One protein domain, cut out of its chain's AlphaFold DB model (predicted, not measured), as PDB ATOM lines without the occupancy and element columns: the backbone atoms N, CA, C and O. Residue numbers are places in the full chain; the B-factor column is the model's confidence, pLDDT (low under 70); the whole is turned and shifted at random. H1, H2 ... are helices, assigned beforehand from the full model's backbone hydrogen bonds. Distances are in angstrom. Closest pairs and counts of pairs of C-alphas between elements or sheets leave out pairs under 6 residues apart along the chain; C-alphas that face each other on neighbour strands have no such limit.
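Overview. This is residues 60 to 179 of the 183 residues of an uncharacterized protein of Acidobacteria bacterium (UniProt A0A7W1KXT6). Two long helices, H1 and H2, fold back on each other as a helical hairpin, and H2 is the core helix, with H4 crossing it on one side, H6 crossing it on the opposite side, and H5 packing near its first residues. The small H3 lies away from this core and joins on at a corner with H4. The printed part has 120 residues with six named helices, H1 to H6 in chain order, and no named strand: the class is all helix. It is compact, with a radius of gyration of the C-alphas of 15.0 A and spans of 44 by 32 by 20 A.

Arrangement. H2, residues 91 to 113, is the hub and touches four helices. H1, residues 60 to 82, forms a hairpin with it, at a shallow tilt of 20 degrees, opposite ways; their closest C-alphas, of Phe 76 and Ala 93, are 4.5 A apart. H4, residues 131 to 144, touches H2 with residues 138 to 144 alone, at a steep tilt of 64 degrees, closest at the C-alphas of Ala 97 and Leu 141, 4.9 A. H6, residues 167 to 177, touches residues 102 to 110 of H2 alone, at a steep tilt of 53 degrees, the same way, closest at the C-alphas of Ser 106 and Thr 171, 4.7 A. H5, residues 148 to 159, touches residues 91 to 98 of H2 alone, closest at the C-alphas of Leu 95 and Ala 151, 6.0 A. H3, residues 121 to 128, and H4 only just touch, with 3 pairs of C-alphas within 8 A, and only at the corner. Every O i to N i+4 pair is within hydrogen-bond range in H1, H3, H4, H5 and H6, and 18 of 19 in H2.

Along the chain. H1 is 33.6 A long from C-alpha 60 at (25.992, 7.315, -2.483), H2 33.0 A and H4 20.3 A. H6 ends at C-alpha 177, (32.888, 12.145, 4.150).

Size, cuts and confidence. The C-alphas farthest apart, of Asp 85 and Gly 179, are 48.0 A apart. The printed part has no cut, and no link is long. Residues 83 to 85 and 118 to 129 have pLDDT under 70.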
ATOM      1  N   SER A  60      24.836   7.220  -1.584       89.50
ATOM      2  CA  SER A  60      25.992   7.315  -2.483       89.50
ATOM      3  C   SER A  60      27.189   6.544  -1.924       89.50
ATOM      4  O   SER A  60      27.779   5.720  -2.623       89.50
ATOM      5  N   PHE A  61      27.489   6.726  -0.634       90.56
ATOM      6  CA  PHE A  61      28.548   5.987   0.042       90.56
ATOM      7  C   PHE A  61      28.273   4.477   0.058       90.56
ATOM      8  O   PHE A  61      29.162   3.692  -0.259       90.56
ATOM      9  N   ARG A  62      27.035   4.054   0.352       87.06
ATOM     10  CA  ARG A  62      26.616   2.640   0.304       87.06
ATOM     11  C   ARG A  62      26.925   2.005  -1.053       87.06
ATOM     12  O   ARG A  62      27.475   0.906  -1.085       87.06
ATOM     13  N   PHE A  63      26.606   2.683  -2.158       86.38
ATOM     14  CA  PHE A  63      26.916   2.191  -3.504       86.38
ATOM     15  C   PHE A  63      28.423   2.067  -3.739       86.38
ATOM     16  O   PHE A  63      28.879   1.018  -4.192       86.38
ATOM     17  N   CYS A  64      29.201   3.094  -3.390       90.50
ATOM     18  CA  CYS A  64      30.659   3.051  -3.510       90.50
ATOM     19  C   CYS A  64      31.267   1.919  -2.670       90.50
ATOM     20  O   CYS A  64      32.068   1.141  -3.184       90.50
ATOM     21  N   ASN A  65      30.838   1.764  -1.414       89.81
ATOM     22  CA  ASN A  65      31.316   0.700  -0.533       89.81
ATOM     23  C   ASN A  65      30.984  -0.694  -1.089       89.81
ATOM     24  O   ASN A  65      31.819  -1.598  -1.055       89.81
ATOM     25  N   LEU A  66      29.786  -0.880  -1.654       87.62
ATOM     26  CA  LEU A  66      29.421  -2.139  -2.302       87.62
ATOM     27  C   LEU A  66      30.328  -2.446  -3.503       87.62
ATOM     28  O   LEU A  66      30.812  -3.571  -3.616       87.62
ATOM     29  N   ILE A  67      30.592  -1.462  -4.370       90.19
ATOM     30  CA  ILE A  67      31.507  -1.618  -5.513       90.19
ATOM     31  C   ILE A  67      32.908  -2.009  -5.029       90.19
ATOM     32  O   ILE A  67      33.490  -2.969  -5.537       90.19
ATOM     33  N   THR A  68      33.426  -1.321  -4.011       92.38
ATOM     34  CA  THR A  68      34.734  -1.612  -3.414       92.38
ATOM     35  C   THR A  68      34.798  -3.044  -2.880       92.38
ATOM     36  O   THR A  68      35.700  -3.799  -3.238       92.38
ATOM     37  N   ARG A  69      33.798  -3.479  -2.109       91.81
ATOM     38  CA  ARG A  69      33.726  -4.847  -1.573       91.81
ATOM     39  C   ARG A  69      33.652  -5.909  -2.671       91.81
ATOM     40  O   ARG A  69      34.333  -6.930  -2.579       91.81
ATOM     41  N   LEU A  70      32.880  -5.669  -3.731       91.31
ATOM     42  CA  LEU A  70      32.828  -6.560  -4.895       91.31
ATOM     43  C   LEU A  70      34.183  -6.648  -5.599       91.31
ATOM     44  O   LEU A  70      34.594  -7.738  -5.993       91.31
ATOM     45  N   SER A  71      34.907  -5.531  -5.698       95.12
ATOM     46  CA  SER A  71      36.251  -5.512  -6.278       95.12
ATOM     47  C   SER A  71      37.221  -6.399  -5.490       95.12
ATOM     48  O   SER A  71      37.965  -7.171  -6.096       95.12
ATOM     49  N   TYR A  72      37.144  -6.394  -4.156       96.25
ATOM     50  CA  TYR A  72      37.955  -7.274  -3.313       96.25
ATOM     51  C   TYR A  72      37.563  -8.747  -3.451       96.25
ATOM     52  O   TYR A  72      38.442  -9.598  -3.556       96.25
ATOM     53  N   ILE A  73      36.264  -9.065  -3.542       94.31
ATOM     54  CA  ILE A  73      35.801 -10.436  -3.830       94.31
ATOM     55  C   ILE A  73      36.357 -10.931  -5.174       94.31
ATOM     56  O   ILE A  73      36.790 -12.085  -5.286       94.31
ATOM     57  N   MET A  74      36.341 -10.075  -6.199       94.62
ATOM     58  CA  MET A  74      36.884 -10.398  -7.518       94.62
ATOM     59  C   MET A  74      38.397 -10.614  -7.465       94.62
ATOM     60  O   MET A  74      38.873 -11.617  -7.991       94.62
ATOM     61  N   GLN A  75      39.142  -9.729  -6.797       96.06
ATOM     62  CA  GLN A  75      40.591  -9.860  -6.614       96.06
ATOM     63  C   GLN A  75      40.953 -11.145  -5.869       96.06
ATOM     64  O   GLN A  75      41.793 -11.901  -6.345       96.06
ATOM     65  N   PHE A  76      40.275 -11.436  -4.755       96.00
ATOM     66  CA  PHE A  76      40.447 -12.685  -4.014       96.00
ATOM     67  C   PHE A  76      40.273 -13.899  -4.931       96.00
ATOM     68  O   PHE A  76      41.133 -14.774  -4.985       96.00
ATOM     69  N   SER A  77      39.171 -13.927  -5.685       93.94
ATOM     70  CA  SER A  77      38.851 -15.053  -6.564       93.94
ATOM     71  C   SER A  77      39.874 -15.188  -7.695       93.94
ATOM     72  O   SER A  77      40.276 -16.300  -8.009       93.94
ATOM     73  N   LEU A  78      40.344 -14.072  -8.261       94.62
ATOM     74  CA  LEU A  78      41.393 -14.067  -9.278       94.62
ATOM     75  C   LEU A  78      42.714 -14.618  -8.732       94.62
ATOM     76  O   LEU A  78      43.330 -15.456  -9.380       94.62
ATOM     77  N   PHE A  79      43.139 -14.193  -7.541       93.88
ATOM     78  CA  PHE A  79      44.378 -14.686  -6.939       93.88
ATOM     79  C   PHE A  79      44.317 -16.179  -6.616       93.88
ATOM     80  O   PHE A  79      45.316 -16.866  -6.800       93.88
ATOM     81  N   CYS A  80      43.153 -16.697  -6.222       91.31
ATOM     82  CA  CYS A  80      42.968 -18.136  -6.015       91.31
ATOM     83  C   CYS A  80      43.100 -18.955  -7.312       91.31
ATOM     84  O   CYS A  80      43.464 -20.120  -7.244       91.31
ATOM     85  N   LEU A  81      42.803 -18.370  -8.480       89.44
ATOM     86  CA  LEU A  81      42.884 -19.059  -9.778       89.44
ATOM     87  C   LEU A  81      44.298 -19.085 -10.372       89.44
ATOM     88  O   LEU A  81      44.584 -19.900 -11.238       89.44
ATOM     89  N   VAL A  82      45.172 -18.161  -9.973       83.12
ATOM     90  CA  VAL A  82      46.512 -18.024 -10.571       83.12
ATOM     91  C   VAL A  82      47.505 -19.055 -10.014       83.12
ATOM     92  O   VAL A  82      48.554 -19.268 -10.614       83.12
ATOM     93  N   ASP A  83      47.181 -19.712  -8.898       68.88
ATOM     94  CA  ASP A  83      48.109 -20.565  -8.144       68.88
ATOM     95  C   ASP A  83      47.446 -21.907  -7.762       68.88
ATOM     96  O   ASP A  83      47.397 -22.282  -6.594       68.88
ATOM     97  N   GLU A  84      46.872 -22.610  -8.752       66.12
ATOM     98  CA  GLU A  84      46.118 -23.866  -8.538       66.12
ATOM     99  C   GLU A  84      46.975 -25.010  -7.956       66.12
ATOM    100  O   GLU A  84      46.439 -25.908  -7.310       66.12
ATOM    101  N   ASP A  85      48.299 -24.963  -8.141       67.25
ATOM    102  CA  ASP A  85      49.241 -26.008  -7.712       67.25
ATOM    103  C   ASP A  85      49.801 -25.800  -6.290       67.25
ATOM    104  O   ASP A  85      50.607 -26.605  -5.809       67.25
ATOM    105  N   ARG A  86      49.424 -24.718  -5.600       70.62
ATOM    106  CA  ARG A  86      49.993 -24.371  -4.293       70.62
ATOM    107  C   ARG A  86      49.166 -24.931  -3.142       70.62
ATOM    108  O   ARG A  86      47.945 -24.808  -3.098       70.62
ATOM    109  N   GLU A  87      49.847 -25.502  -2.149       74.62
ATOM    110  CA  GLU A  87      49.211 -25.846  -0.877       74.62
ATOM    111  C   GLU A  87      48.848 -24.557  -0.120       74.62
ATOM    112  O   GLU A  87      49.694 -23.923   0.510       74.62
ATOM    113  N   GLY A  88      47.575 -24.167  -0.196       85.06
ATOM    114  CA  GLY A  88      47.007 -23.042   0.547       85.06
ATOM    115  C   GLY A  88      46.679 -21.817  -0.306       85.06
ATOM    116  O   GLY A  88      46.861 -21.791  -1.518       85.06
ATOM    117  N   LEU A  89      46.143 -20.787   0.351       90.94
ATOM    118  CA  LEU A  89      45.754 -19.542  -0.305       90.94
ATOM    119  C   LEU A  89      46.965 -18.607  -0.466       90.94
ATOM    120  O   LEU A  89      47.721 -18.435   0.491       90.94
ATOM    121  N   PRO A  90      47.132 -17.945  -1.625       93.31
ATOM    122  CA  PRO A  90      48.170 -16.935  -1.799       93.31
ATOM    123  C   PRO A  90      47.996 -15.758  -0.829       93.31
ATOM    124  O   PRO A  90      46.884 -15.263  -0.646       93.31
ATOM    125  N   ASP A  91      49.097 -15.227  -0.291       94.69
ATOM    126  CA  ASP A  91      49.077 -14.073   0.625       94.69
ATOM    127  C   ASP A  91      48.330 -12.852   0.050       94.69
ATOM    128  O   ASP A  91      47.674 -12.108   0.777       94.69
ATOM    129  N   CYS A  92      48.382 -12.638  -1.269       94.50
ATOM    130  CA  CYS A  92      47.625 -11.572  -1.927       94.50
ATOM    131  C   CYS A  92      46.102 -11.785  -1.860       94.50
ATOM    132  O   CYS A  92      45.358 -10.810  -1.748       94.50
ATOM    133  N   ALA A  93      45.632 -13.038  -1.871       96.25
ATOM    134  CA  ALA A  93      44.232 -13.365  -1.631       96.25
ATOM    135  C   ALA A  93      43.860 -13.067  -0.172       96.25
ATOM    136  O   ALA A  93      42.864 -12.392   0.079       96.25
ATOM    137  N   LEU A  94      44.696 -13.472   0.788       96.69
ATOM    138  CA  LEU A  94      44.478 -13.195   2.216       96.69
ATOM    139  C   LEU A  94      44.439 -11.683   2.512       96.69
ATOM    140  O   LEU A  94      43.602 -11.220   3.292       96.69
ATOM    141  N   LEU A  95      45.270 -10.889   1.826       96.69
ATOM    142  CA  LEU A  95      45.219  -9.426   1.887       96.69
ATOM    143  C   LEU A  95      43.914  -8.865   1.300       96.69
ATOM    144  O   LEU A  95      43.305  -7.986   1.908       96.69
ATOM    145  N   ALA A  96      43.459  -9.354   0.143       97.38
ATOM    146  CA  ALA A  96      42.183  -8.928  -0.439       97.38
ATOM    147  C   ALA A  96      40.997  -9.253   0.490       97.38
ATOM    148  O   ALA A  96      40.092  -8.433   0.654       97.38
ATOM    149  N   ALA A  97      41.034 -10.415   1.149       98.06
ATOM    150  CA  ALA A  97      40.065 -10.794   2.170       98.06
ATOM    151  C   ALA A  97      40.089  -9.831   3.371       98.06
ATOM    152  O   ALA A  97      39.032  -9.365   3.791       98.06
ATOM    153  N   TYR A  98      41.270  -9.442   3.864       97.88
ATOM    154  CA  TYR A  98      41.392  -8.422   4.915       97.88
ATOM    155  C   TYR A  98      40.771  -7.078   4.508       97.88
ATOM    156  O   TYR A  98      39.973  -6.518   5.261       97.88
ATOM    157  N   LEU A  99      41.082  -6.575   3.309       97.31
ATOM    158  CA  LEU A  99      40.535  -5.303   2.820       97.31
ATOM    159  C   LEU A  99      39.003  -5.345   2.706       97.31
ATOM    160  O   LEU A  99      38.328  -4.382   3.068       97.31
ATOM    161  N   TYR A 100      38.449  -6.480   2.273       96.50
ATOM    162  CA  TYR A 100      37.006  -6.712   2.273       96.50
ATOM    163  C   TYR A 100      36.399  -6.632   3.676       96.50
ATOM    164  O   TYR A 100      35.391  -5.944   3.870       96.50
ATOM    165  N   VAL A 101      36.986  -7.334   4.650       96.62
ATOM    166  CA  VAL A 101      36.479  -7.365   6.029       96.62
ATOM    167  C   VAL A 101      36.529  -5.970   6.639       96.62
ATOM    168  O   VAL A 101      35.529  -5.517   7.191       96.62
ATOM    169  N   ARG A 102      37.643  -5.254   6.453       96.38
ATOM    170  CA  ARG A 102      37.832  -3.887   6.943       96.38
ATOM    171  C   ARG A 102      36.771  -2.926   6.396       96.38
ATOM    172  O   ARG A 102      36.093  -2.283   7.192       96.38
ATOM    173  N   ALA A 103      36.551  -2.913   5.079       94.75
ATOM    174  CA  ALA A 103      35.529  -2.076   4.437       94.75
ATOM    175  C   ALA A 103      34.090  -2.453   4.845       94.75
ATOM    176  O   ALA A 103      33.185  -1.618   4.919       94.75
ATOM    177  N   THR A 104      33.851  -3.740   5.114       93.44
ATOM    178  CA  THR A 104      32.545  -4.219   5.586       93.44
ATOM    179  C   THR A 104      32.282  -3.772   7.022       93.44
ATOM    180  O   THR A 104      31.198  -3.270   7.328       93.44
ATOM    181  N   ASP A 105      33.268  -3.934   7.902       95.06
ATOM    182  CA  ASP A 105      33.122  -3.664   9.329       95.06
ATOM    183  C   ASP A 105      33.146  -2.164   9.642       95.06
ATOM    184  O   ASP A 105      32.375  -1.729  10.498       95.06
ATOM    185  N   SER A 106      33.935  -1.364   8.915       95.19
ATOM    186  CA  SER A 106      33.958   0.099   9.062       95.19
ATOM    187  C   SER A 106      32.584   0.696   8.760       95.19
ATOM    188  O   SER A 106      32.033   1.478   9.536       95.19
ATOM    189  N   TRP A 107      31.967   0.245   7.666       93.06
ATOM    190  CA  TRP A 107      30.630   0.672   7.287       93.06
ATOM    191  C   TRP A 107      29.553   0.197   8.265       93.06
ATOM    192  O   TRP A 107      28.628   0.954   8.570       93.06
ATOM    193  N   ARG A 108      29.672  -1.031   8.786       92.44
ATOM    194  CA  ARG A 108      28.751  -1.546   9.810       92.44
ATOM    195  C   ARG A 108      28.781  -0.678  11.066       92.44
ATOM    196  O   ARG A 108      27.717  -0.304  11.542       92.44
ATOM    197  N   ILE A 109      29.969  -0.299  11.543       94.38
ATOM    198  CA  ILE A 109      30.114   0.589  12.706       94.38
ATOM    199  C   ILE A 109      29.372   1.907  12.464       94.38
ATOM    200  O   ILE A 109      28.561   2.313  13.291       94.38
ATOM    201  N   VAL A 110      29.579   2.551  11.311       93.31
ATOM    202  CA  VAL A 110      28.879   3.804  10.977       93.31
ATOM    203  C   VAL A 110      27.361   3.603  10.876       93.31
ATOM    204  O   VAL A 110      26.599   4.458  11.326       93.31
ATOM    205  N   CYS A 111      26.895   2.473  10.336       91.94
ATOM    206  CA  CYS A 111      25.465   2.152  10.310       91.94
ATOM    207  C   CYS A 111      24.877   2.043  11.716       91.94
ATOM    208  O   CYS A 111      23.836   2.648  11.977       91.94
ATOM    209  N   ASP A 112      25.547   1.314  12.607       92.12
ATOM    210  CA  ASP A 112      25.108   1.120  13.987       92.12
ATOM    211  C   ASP A 112      25.054   2.462  14.736       92.12
ATOM    212  O   ASP A 112      24.086   2.748  15.440       92.12
ATOM    213  N   GLU A 113      26.039   3.341  14.519       92.75
ATOM    214  CA  GLU A 113      26.067   4.693  15.094       92.75
ATOM    215  C   GLU A 113      24.900   5.574  14.652       92.75
ATOM    216  O   GLU A 113      24.419   6.401  15.429       92.75
ATOM    217  N   LEU A 114      24.465   5.410  13.405       90.75
ATOM    218  CA  LEU A 114      23.373   6.162  12.799       90.75
ATOM    219  C   LEU A 114      22.003   5.491  13.002       90.75
ATOM    220  O   LEU A 114      20.990   6.015  12.536       90.75
ATOM    221  N   GLY A 115      21.955   4.326  13.660       91.19
ATOM    222  CA  GLY A 115      20.740   3.519  13.798       91.19
ATOM    223  C   GLY A 115      20.191   3.016  12.459       91.19
ATOM    224  O   GLY A 115      18.995   2.731  12.341       91.19
ATOM    225  N   LEU A 116      21.029   2.955  11.425       89.69
ATOM    226  CA  LEU A 116      20.644   2.454  10.111       89.69
ATOM    227  C   LEU A 116      20.496   0.943  10.150       89.69
ATOM    228  O   LEU A 116      21.053   0.257  11.007       89.69
ATOM    229  N   ARG A 117      19.788   0.397   9.165       84.19
ATOM    230  CA  ARG A 117      19.806  -1.047   8.979       84.19
ATOM    231  C   ARG A 117      21.229  -1.523   8.669       84.19
ATOM    232  O   ARG A 117      21.878  -0.939   7.796       84.19
ATOM    233  N   PRO A 118      21.669  -2.631   9.290       68.06
ATOM    234  CA  PRO A 118      23.011  -3.175   9.099       68.06
ATOM    235  C   PRO A 118      23.275  -3.658   7.664       68.06
ATOM    236  O   PRO A 118      24.428  -3.783   7.269       68.06
ATOM    237  N   ASN A 119      22.235  -3.876   6.846       59.31
ATOM    238  CA  ASN A 119      22.397  -4.310   5.462       59.31
ATOM    239  C   ASN A 119      21.362  -3.691   4.517       59.31
ATOM    240  O   ASN A 119      20.330  -4.273   4.201       59.31
ATOM    241  N   PHE A 120      21.701  -2.536   3.948       55.41
ATOM    242  CA  PHE A 120      21.139  -2.133   2.652       55.41
ATOM    243  C   PHE A 120      21.705  -2.983   1.494       55.41
ATOM    244  O   PHE A 120      21.151  -3.014   0.396       55.41
ATOM    245  N   ASN A 121      22.786  -3.730   1.760       60.62
ATOM    246  CA  ASN A 121      23.412  -4.610   0.786       60.62
ATOM    247  C   ASN A 121      22.458  -5.700   0.325       60.62
ATOM    248  O   ASN A 121      22.449  -5.955  -0.858       60.62
ATOM    249  N   GLU A 122      21.620  -6.302   1.167       61.62
ATOM    250  CA  GLU A 122      20.741  -7.402   0.737       61.62
ATOM    251  C   GLU A 122      19.709  -6.970  -0.315       61.62
ATOM    252  O   GLU A 122      19.454  -7.701  -1.264       61.62
ATOM    253  N   GLN A 123      19.160  -5.757  -0.211       63.22
ATOM    254  CA  GLN A 123      18.210  -5.224  -1.197       63.22
ATOM    255  C   GLN A 123      18.882  -4.927  -2.546       63.22
ATOM    256  O   GLN A 123      18.371  -5.333  -3.594       63.22
ATOM    257  N   ILE A 124      20.047  -4.264  -2.531       64.69
ATOM    258  CA  ILE A 124      20.820  -4.023  -3.759       64.69
ATOM    259  C   ILE A 124      21.347  -5.349  -4.315       64.69
ATOM    260  O   ILE A 124      21.281  -5.592  -5.515       64.69
ATOM    261  N   SER A 125      21.828  -6.229  -3.447       63.84
ATOM    262  CA  SER A 125      22.376  -7.530  -3.815       63.84
ATOM    263  C   SER A 125      21.302  -8.412  -4.399       63.84
ATOM    264  O   SER A 125      21.601  -9.023  -5.393       63.84
ATOM    265  N   ASN A 126      20.065  -8.421  -3.894       66.38
ATOM    266  CA  ASN A 126      18.946  -9.121  -4.536       66.38
ATOM    267  C   ASN A 126      18.643  -8.583  -5.942       66.38
ATOM    268  O   ASN A 126      18.158  -9.325  -6.790       66.38
ATOM    269  N   SER A 127      18.902  -7.295  -6.182       68.75
ATOM    270  CA  SER A 127      18.670  -6.654  -7.482       68.75
ATOM    271  C   SER A 127      19.824  -6.852  -8.472       68.75
ATOM    272  O   SER A 127      19.591  -6.861  -9.677       68.75
ATOM    273  N   LEU A 128      21.066  -6.976  -7.987       69.19
ATOM    274  CA  LEU A 128      22.275  -7.044  -8.820       69.19
ATOM    275  C   LEU A 128      22.899  -8.450  -8.894       69.19
ATOM    276  O   LEU A 128      23.491  -8.805  -9.909       69.19
ATOM    277  N   PHE A 129      22.787  -9.241  -7.828       68.31
ATOM    278  CA  PHE A 129      23.448 -10.532  -7.614       68.31
ATOM    279  C   PHE A 129      22.518 -11.506  -6.855       68.31
ATOM    280  O   PHE A 129      21.324 -11.280  -6.695       68.31
ATOM    281  N   SER A 130      23.038 -12.637  -6.381       76.19
ATOM    282  CA  SER A 130      22.333 -13.448  -5.381       76.19
ATOM    283  C   SER A 130      22.821 -13.039  -3.993       76.19
ATOM    284  O   SER A 130      24.030 -13.067  -3.755       76.19
ATOM    285  N   VAL A 131      21.915 -12.697  -3.067       74.94
ATOM    286  CA  VAL A 131      22.266 -12.431  -1.654       74.94
ATOM    287  C   VAL A 131      23.067 -13.585  -1.058       74.94
ATOM    288  O   VAL A 131      24.100 -13.356  -0.434       74.94
ATOM    289  N   THR A 132      22.679 -14.819  -1.375       80.75
ATOM    290  CA  THR A 132      23.375 -16.031  -0.939       80.75
ATOM    291  C   THR A 132      24.840 -16.056  -1.377       80.75
ATOM    292  O   THR A 132      25.697 -16.514  -0.629       80.75
ATOM    293  N   MET A 133      25.171 -15.536  -2.566       82.81
ATOM    294  CA  MET A 133      26.565 -15.467  -3.021       82.81
ATOM    295  C   MET A 133      27.397 -14.555  -2.116       82.81
ATOM    296  O   MET A 133      28.503 -14.928  -1.724       82.81
ATOM    297  N   LEU A 134      26.862 -13.389  -1.753       83.69
ATOM    298  CA  LEU A 134      27.575 -12.443  -0.898       83.69
ATOM    299  C   LEU A 134      27.673 -12.914   0.547       83.69
ATOM    300  O   LEU A 134      28.716 -12.708   1.152       83.69
ATOM    301  N   GLU A 135      26.654 -13.588   1.078       86.94
ATOM    302  CA  GLU A 135      26.715 -14.206   2.409       86.94
ATOM    303  C   GLU A 135      27.794 -15.293   2.476       86.94
ATOM    304  O   GLU A 135      28.608 -15.319   3.400       86.94
ATOM    305  N   VAL A 136      27.846 -16.168   1.465       89.69
ATOM    306  CA  VAL A 136      28.872 -17.215   1.372       89.69
ATOM    307  C   VAL A 136      30.267 -16.600   1.255       89.69
ATOM    308  O   VAL A 136      31.200 -17.066   1.911       89.69
ATOM    309  N   LYS A 137      30.425 -15.543   0.448       91.12
ATOM    310  CA  LYS A 137      31.708 -14.843   0.305       91.12
ATOM    311  C   LYS A 137      32.106 -14.088   1.571       91.12
ATOM    312  O   LYS A 137      33.269 -14.176   1.937       91.12
ATOM    313  N   ASP A 138      31.187 -13.405   2.252       92.56
ATOM    314  CA  ASP A 138      31.477 -12.714   3.517       92.56
ATOM    315  C   ASP A 138      32.011 -13.702   4.557       92.56
ATOM    316  O   ASP A 138      33.083 -13.480   5.122       92.56
ATOM    317  N   LYS A 139      31.328 -14.842   4.726       94.44
ATOM    318  CA  LYS A 139      31.763 -15.899   5.641       94.44
ATOM    319  C   LYS A 139      33.162 -16.413   5.295       94.44
ATOM    320  O   LYS A 139      34.033 -16.424   6.159       94.44
ATOM    321  N   LEU A 140      33.387 -16.790   4.033       95.69
ATOM    322  CA  LEU A 140      34.680 -17.301   3.576       95.69
ATOM    323  C   LEU A 140      35.805 -16.281   3.794       95.69
ATOM    324  O   LEU A 140      36.846 -16.625   4.340       95.69
ATOM    325  N   LEU A 141      35.607 -15.032   3.361       96.69
ATOM    326  CA  LEU A 141      36.639 -13.999   3.450       96.69
ATOM    327  C   LEU A 141      36.976 -13.671   4.904       96.69
ATOM    328  O   LEU A 141      38.144 -13.476   5.209       96.69
ATOM    329  N   ARG A 142      35.997 -13.674   5.814       97.19
ATOM    330  CA  ARG A 142      36.252 -13.505   7.254       97.19
ATOM    331  C   ARG A 142      37.064 -14.646   7.860       97.19
ATOM    332  O   ARG A 142      37.879 -14.386   8.734       97.19
ATOM    333  N   GLU A 143      36.845 -15.881   7.416       97.62
ATOM    334  CA  GLU A 143      37.570 -17.057   7.918       97.62
ATOM    335  C   GLU A 143      39.046 -17.068   7.498       97.62
ATOM    336  O   GLU A 143      39.882 -17.591   8.231       97.62
ATOM    337  N   VAL A 144      39.368 -16.494   6.334       97.38
ATOM    338  CA  VAL A 144      40.722 -16.543   5.750       97.38
ATOM    339  C   VAL A 144      41.449 -15.200   5.758       97.38
ATOM    340  O   VAL A 144      42.612 -15.142   5.379       97.38
ATOM    341  N   ALA A 145      40.792 -14.101   6.125       97.75
ATOM    342  CA  ALA A 145      41.411 -12.782   6.115       97.75
ATOM    343  C   ALA A 145      42.660 -12.736   7.000       97.75
ATOM    344  O   ALA A 145      42.674 -13.272   8.108       97.75
ATOM    345  N   PHE A 146      43.676 -12.006   6.535       97.62
ATOM    346  CA  PHE A 146      44.750 -11.583   7.424       97.62
ATOM    347  C   PHE A 146      44.197 -10.814   8.625       97.62
ATOM    348  O   PHE A 146      43.226 -10.065   8.526       97.62
ATOM    349  N   THR A 147      44.885 -10.933   9.752       96.75
ATOM    350  CA  THR A 147      44.835  -9.935  10.818       96.75
ATOM    351  C   THR A 147      45.490  -8.632  10.352       96.75
ATOM    352  O   THR A 147      46.307  -8.610   9.428       96.75
ATOM    353  N   GLU A 148      45.197  -7.521  11.029       95.56
ATOM    354  CA  GLU A 148      45.835  -6.238  10.712       95.56
ATOM    355  C   GLU A 148      47.374  -6.315  10.793       95.56
ATOM    356  O   GLU A 148      48.072  -5.762   9.940       95.56
ATOM    357  N   SER A 149      47.917  -7.030  11.787       95.12
ATOM    358  CA  SER A 149      49.362  -7.252  11.930       95.12
ATOM    359  C   SER A 149      49.956  -8.019  10.750       95.12
ATOM    360  O   SER A 149      50.986  -7.610  10.217       95.12
ATOM    361  N   GLU A 150      49.292  -9.086  10.300       96.19
ATOM    362  CA  GLU A 150      49.753  -9.890   9.162       96.19
ATOM    363  C   GLU A 150      49.707  -9.087   7.860       96.19
ATOM    364  O   GLU A 150      50.670  -9.110   7.093       96.19
ATOM    365  N   ALA A 151      48.647  -8.300   7.645       95.62
ATOM    366  CA  ALA A 151      48.536  -7.421   6.485       95.62
ATOM    367  C   ALA A 151      49.654  -6.362   6.459       95.62
ATOM    368  O   ALA A 151      50.276  -6.133   5.416       95.62
ATOM    369  N   LYS A 152      49.962  -5.748   7.612       94.75
ATOM    370  CA  LYS A 152      51.078  -4.798   7.768       94.75
ATOM    371  C   LYS A 152      52.425  -5.449   7.468       94.75
ATOM    372  O   LYS A 152      53.239  -4.870   6.746       94.75
ATOM    373  N   ASP A 153      52.669  -6.639   8.003       94.88
ATOM    374  CA  ASP A 153      53.929  -7.350   7.800       94.88
ATOM    375  C   ASP A 153      54.102  -7.818   6.352       94.88
ATOM    376  O   ASP A 153      55.198  -7.694   5.797       94.88
ATOM    377  N   TYR A 154      53.032  -8.292   5.713       94.56
ATOM    378  CA  TYR A 154      53.030  -8.643   4.296       94.56
ATOM    379  C   TYR A 154      53.370  -7.432   3.416       94.56
ATOM    380  O   TYR A 154      54.300  -7.494   2.608       94.56
ATOM    381  N   LEU A 155      52.696  -6.294   3.611       93.31
ATOM    382  CA  LEU A 155      52.953  -5.080   2.826       93.31
ATOM    383  C   LEU A 155      54.349  -4.500   3.060       93.31
ATOM    384  O   LEU A 155      54.996  -4.057   2.106       93.31
ATOM    385  N   ARG A 156      54.856  -4.565   4.297       93.50
ATOM    386  CA  ARG A 156      56.232  -4.161   4.600       93.50
ATOM    387  C   ARG A 156      57.234  -4.995   3.800       93.50
ATOM    388  O   ARG A 156      58.185  -4.431   3.267       93.50
ATOM    389  N   LYS A 157      57.017  -6.311   3.693       93.44
ATOM    390  CA  LYS A 157      57.883  -7.220   2.924       93.44
ATOM    391  C   LYS A 157      57.804  -6.974   1.415       93.44
ATOM    392  O   LYS A 157      58.839  -6.983   0.763       93.44
ATOM    393  N   GLN A 158      56.604  -6.759   0.869       91.94
ATOM    394  CA  GLN A 158      56.403  -6.649  -0.582       91.94
ATOM    395  C   GLN A 158      56.712  -5.258  -1.145       91.94
ATOM    396  O   GLN A 158      57.257  -5.138  -2.240       91.94
ATOM    397  N   CYS A 159      56.348  -4.199  -0.421       88.94
ATOM    398  CA  CYS A 159      56.355  -2.832  -0.950       88.94
ATOM    399  C   CYS A 159      57.209  -1.857  -0.128       88.94
ATOM    400  O   CYS A 159      57.299  -0.685  -0.487       88.94
ATOM    401  N   GLY A 160      57.798  -2.290   0.993       85.12
ATOM    402  CA  GLY A 160      58.595  -1.427   1.876       85.12
ATOM    403  C   GLY A 160      57.798  -0.338   2.613       85.12
ATOM    404  O   GLY A 160      58.391   0.452   3.344       85.12
ATOM    405  N   SER A 161      56.471  -0.291   2.451       73.94
ATOM    406  CA  SER A 161      55.569   0.690   3.070       73.94
ATOM    407  C   SER A 161      54.683   0.040   4.135       73.94
ATOM    408  O   SER A 161      54.299  -1.120   4.010       73.94
ATOM    409  N   ILE A 162      54.350   0.804   5.183       72.38
ATOM    410  CA  ILE A 162      53.505   0.379   6.320       72.38
ATOM    411  C   ILE A 162      52.105   1.015   6.237       72.38
ATOM    412  O   ILE A 162      51.260   0.772   7.093       72.38
ATOM    413  N   ASN A 163      51.831   1.831   5.215       78.62
ATOM    414  CA  ASN A 163      50.628   2.657   5.205       78.62
ATOM    415  C   ASN A 163      49.401   1.880   4.698       78.62
ATOM    416  O   ASN A 163      48.934   2.077   3.580       78.62
ATOM    417  N   ILE A 164      48.912   0.959   5.526       88.69
ATOM    418  CA  ILE A 164      47.595   0.345   5.387       88.69
ATOM    419  C   ILE A 164      46.665   0.980   6.414       88.69
ATOM    420  O   ILE A 164      46.989   1.017   7.600       88.69
ATOM    421  N   GLN A 165      45.523   1.484   5.951       91.56
ATOM    422  CA  GLN A 165      44.494   2.010   6.845       91.56
ATOM    423  C   GLN A 165      44.014   0.909   7.796       91.56
ATOM    424  O   GLN A 165      43.805  -0.241   7.376       91.56
ATOM    425  N   THR A 166      43.843   1.262   9.063       94.12
ATOM    426  CA  THR A 166      43.175   0.404  10.044       94.12
ATOM    427  C   THR A 166      41.658   0.472   9.864       94.12
ATOM    428  O   THR A 166      41.129   1.285   9.098       94.12
ATOM    429  N   LEU A 167      40.935  -0.390  10.581       95.94
ATOM    430  CA  LEU A 167      39.476  -0.301  10.683       95.94
ATOM    431  C   LEU A 167      39.027   1.074  11.212       95.94
ATOM    432  O   LEU A 167      38.031   1.631  10.750       95.94
ATOM    433  N   GLU A 168      39.765   1.623  12.174       95.88
ATOM    434  CA  GLU A 168      39.473   2.907  12.814       95.88
ATOM    435  C   GLU A 168      39.710   4.075  11.856       95.88
ATOM    436  O   GLU A 168      38.868   4.972  11.784       95.88
ATOM    437  N   ASP A 169      40.800   4.032  11.082       95.56
ATOM    438  CA  ASP A 169      41.114   5.035  10.061       95.56
ATOM    439  C   ASP A 169      40.014   5.096   8.997       95.56
ATOM    440  O   ASP A 169      39.512   6.174   8.684       95.56
ATOM    441  N   GLU A 170      39.597   3.935   8.482       95.38
ATOM    442  CA  GLU A 170      38.539   3.867   7.474       95.38
ATOM    443  C   GLU A 170      37.202   4.335   8.060       95.38
ATOM    444  O   GLU A 170      36.523   5.165   7.469       95.38
ATOM    445  N   THR A 171      36.849   3.907   9.276       96.19
ATOM    446  CA  THR A 171      35.629   4.383   9.954       96.19
ATOM    447  C   THR A 171      35.645   5.905  10.129       96.19
ATOM    448  O   THR A 171      34.629   6.571   9.920       96.19
ATOM    449  N   LYS A 172      36.796   6.479  10.497       96.44
ATOM    450  CA  LYS A 172      36.977   7.925  10.634       96.44
ATOM    451  C   LYS A 172      36.785   8.645   9.298       96.44
ATOM    452  O   LYS A 172      36.038   9.618   9.258       96.44
ATOM    453  N   GLU A 173      37.393   8.153   8.224       94.62
ATOM    454  CA  GLU A 173      37.243   8.724   6.882       94.62
ATOM    455  C   GLU A 173      35.775   8.716   6.428       94.62
ATOM    456  O   GLU A 173      35.270   9.723   5.935       94.62
ATOM    457  N   ILE A 174      35.043   7.625   6.684       94.50
ATOM    458  CA  ILE A 174      33.608   7.548   6.378       94.50
ATOM    459  C   ILE A 174      32.828   8.629   7.136       94.50
ATOM    460  O   ILE A 174      31.969   9.294   6.552       94.50
ATOM    461  N   ARG A 175      33.124   8.840   8.428       95.00
ATOM    462  CA  ARG A 175      32.485   9.906   9.218       95.00
ATOM    463  C   ARG A 175      32.775  11.285   8.635       95.00
ATOM    464  O   ARG A 175      31.847  12.081   8.514       95.00
ATOM    465  N   GLU A 176      34.019  11.551   8.241       94.56
ATOM    466  CA  GLU A 176      34.422  12.823   7.630       94.56
ATOM    467  C   GLU A 176      33.684  13.074   6.308       94.56
ATOM    468  O   GLU A 176      33.104  14.146   6.125       94.56
ATOM    469  N   VAL A 177      33.617  12.069   5.429       92.56
ATOM    470  CA  VAL A 177      32.888  12.145   4.150       92.56
ATOM    471  C   VAL A 177      31.396  12.413   4.363       92.56
ATOM    472  O   VAL A 177      30.788  13.183   3.620       92.56
ATOM    473  N   LEU A 178      30.794  11.801   5.385       92.31
ATOM    474  CA  LEU A 178      29.380  11.990   5.716       92.31
ATOM    475  C   LEU A 178      29.102  13.253   6.549       92.31
ATOM    476  O   LEU A 178      27.936  13.543   6.828       92.31
ATOM    477  N   GLY A 179      30.131  14.009   6.946       91.75
ATOM    478  CA  GLY A 179      29.990  15.188   7.804       91.75
ATOM    479  C   GLY A 179      29.493  14.859   9.217       91.75
ATOM    480  O   GLY A 179      28.817  15.677   9.842       91.75
TER     481      GLY A 179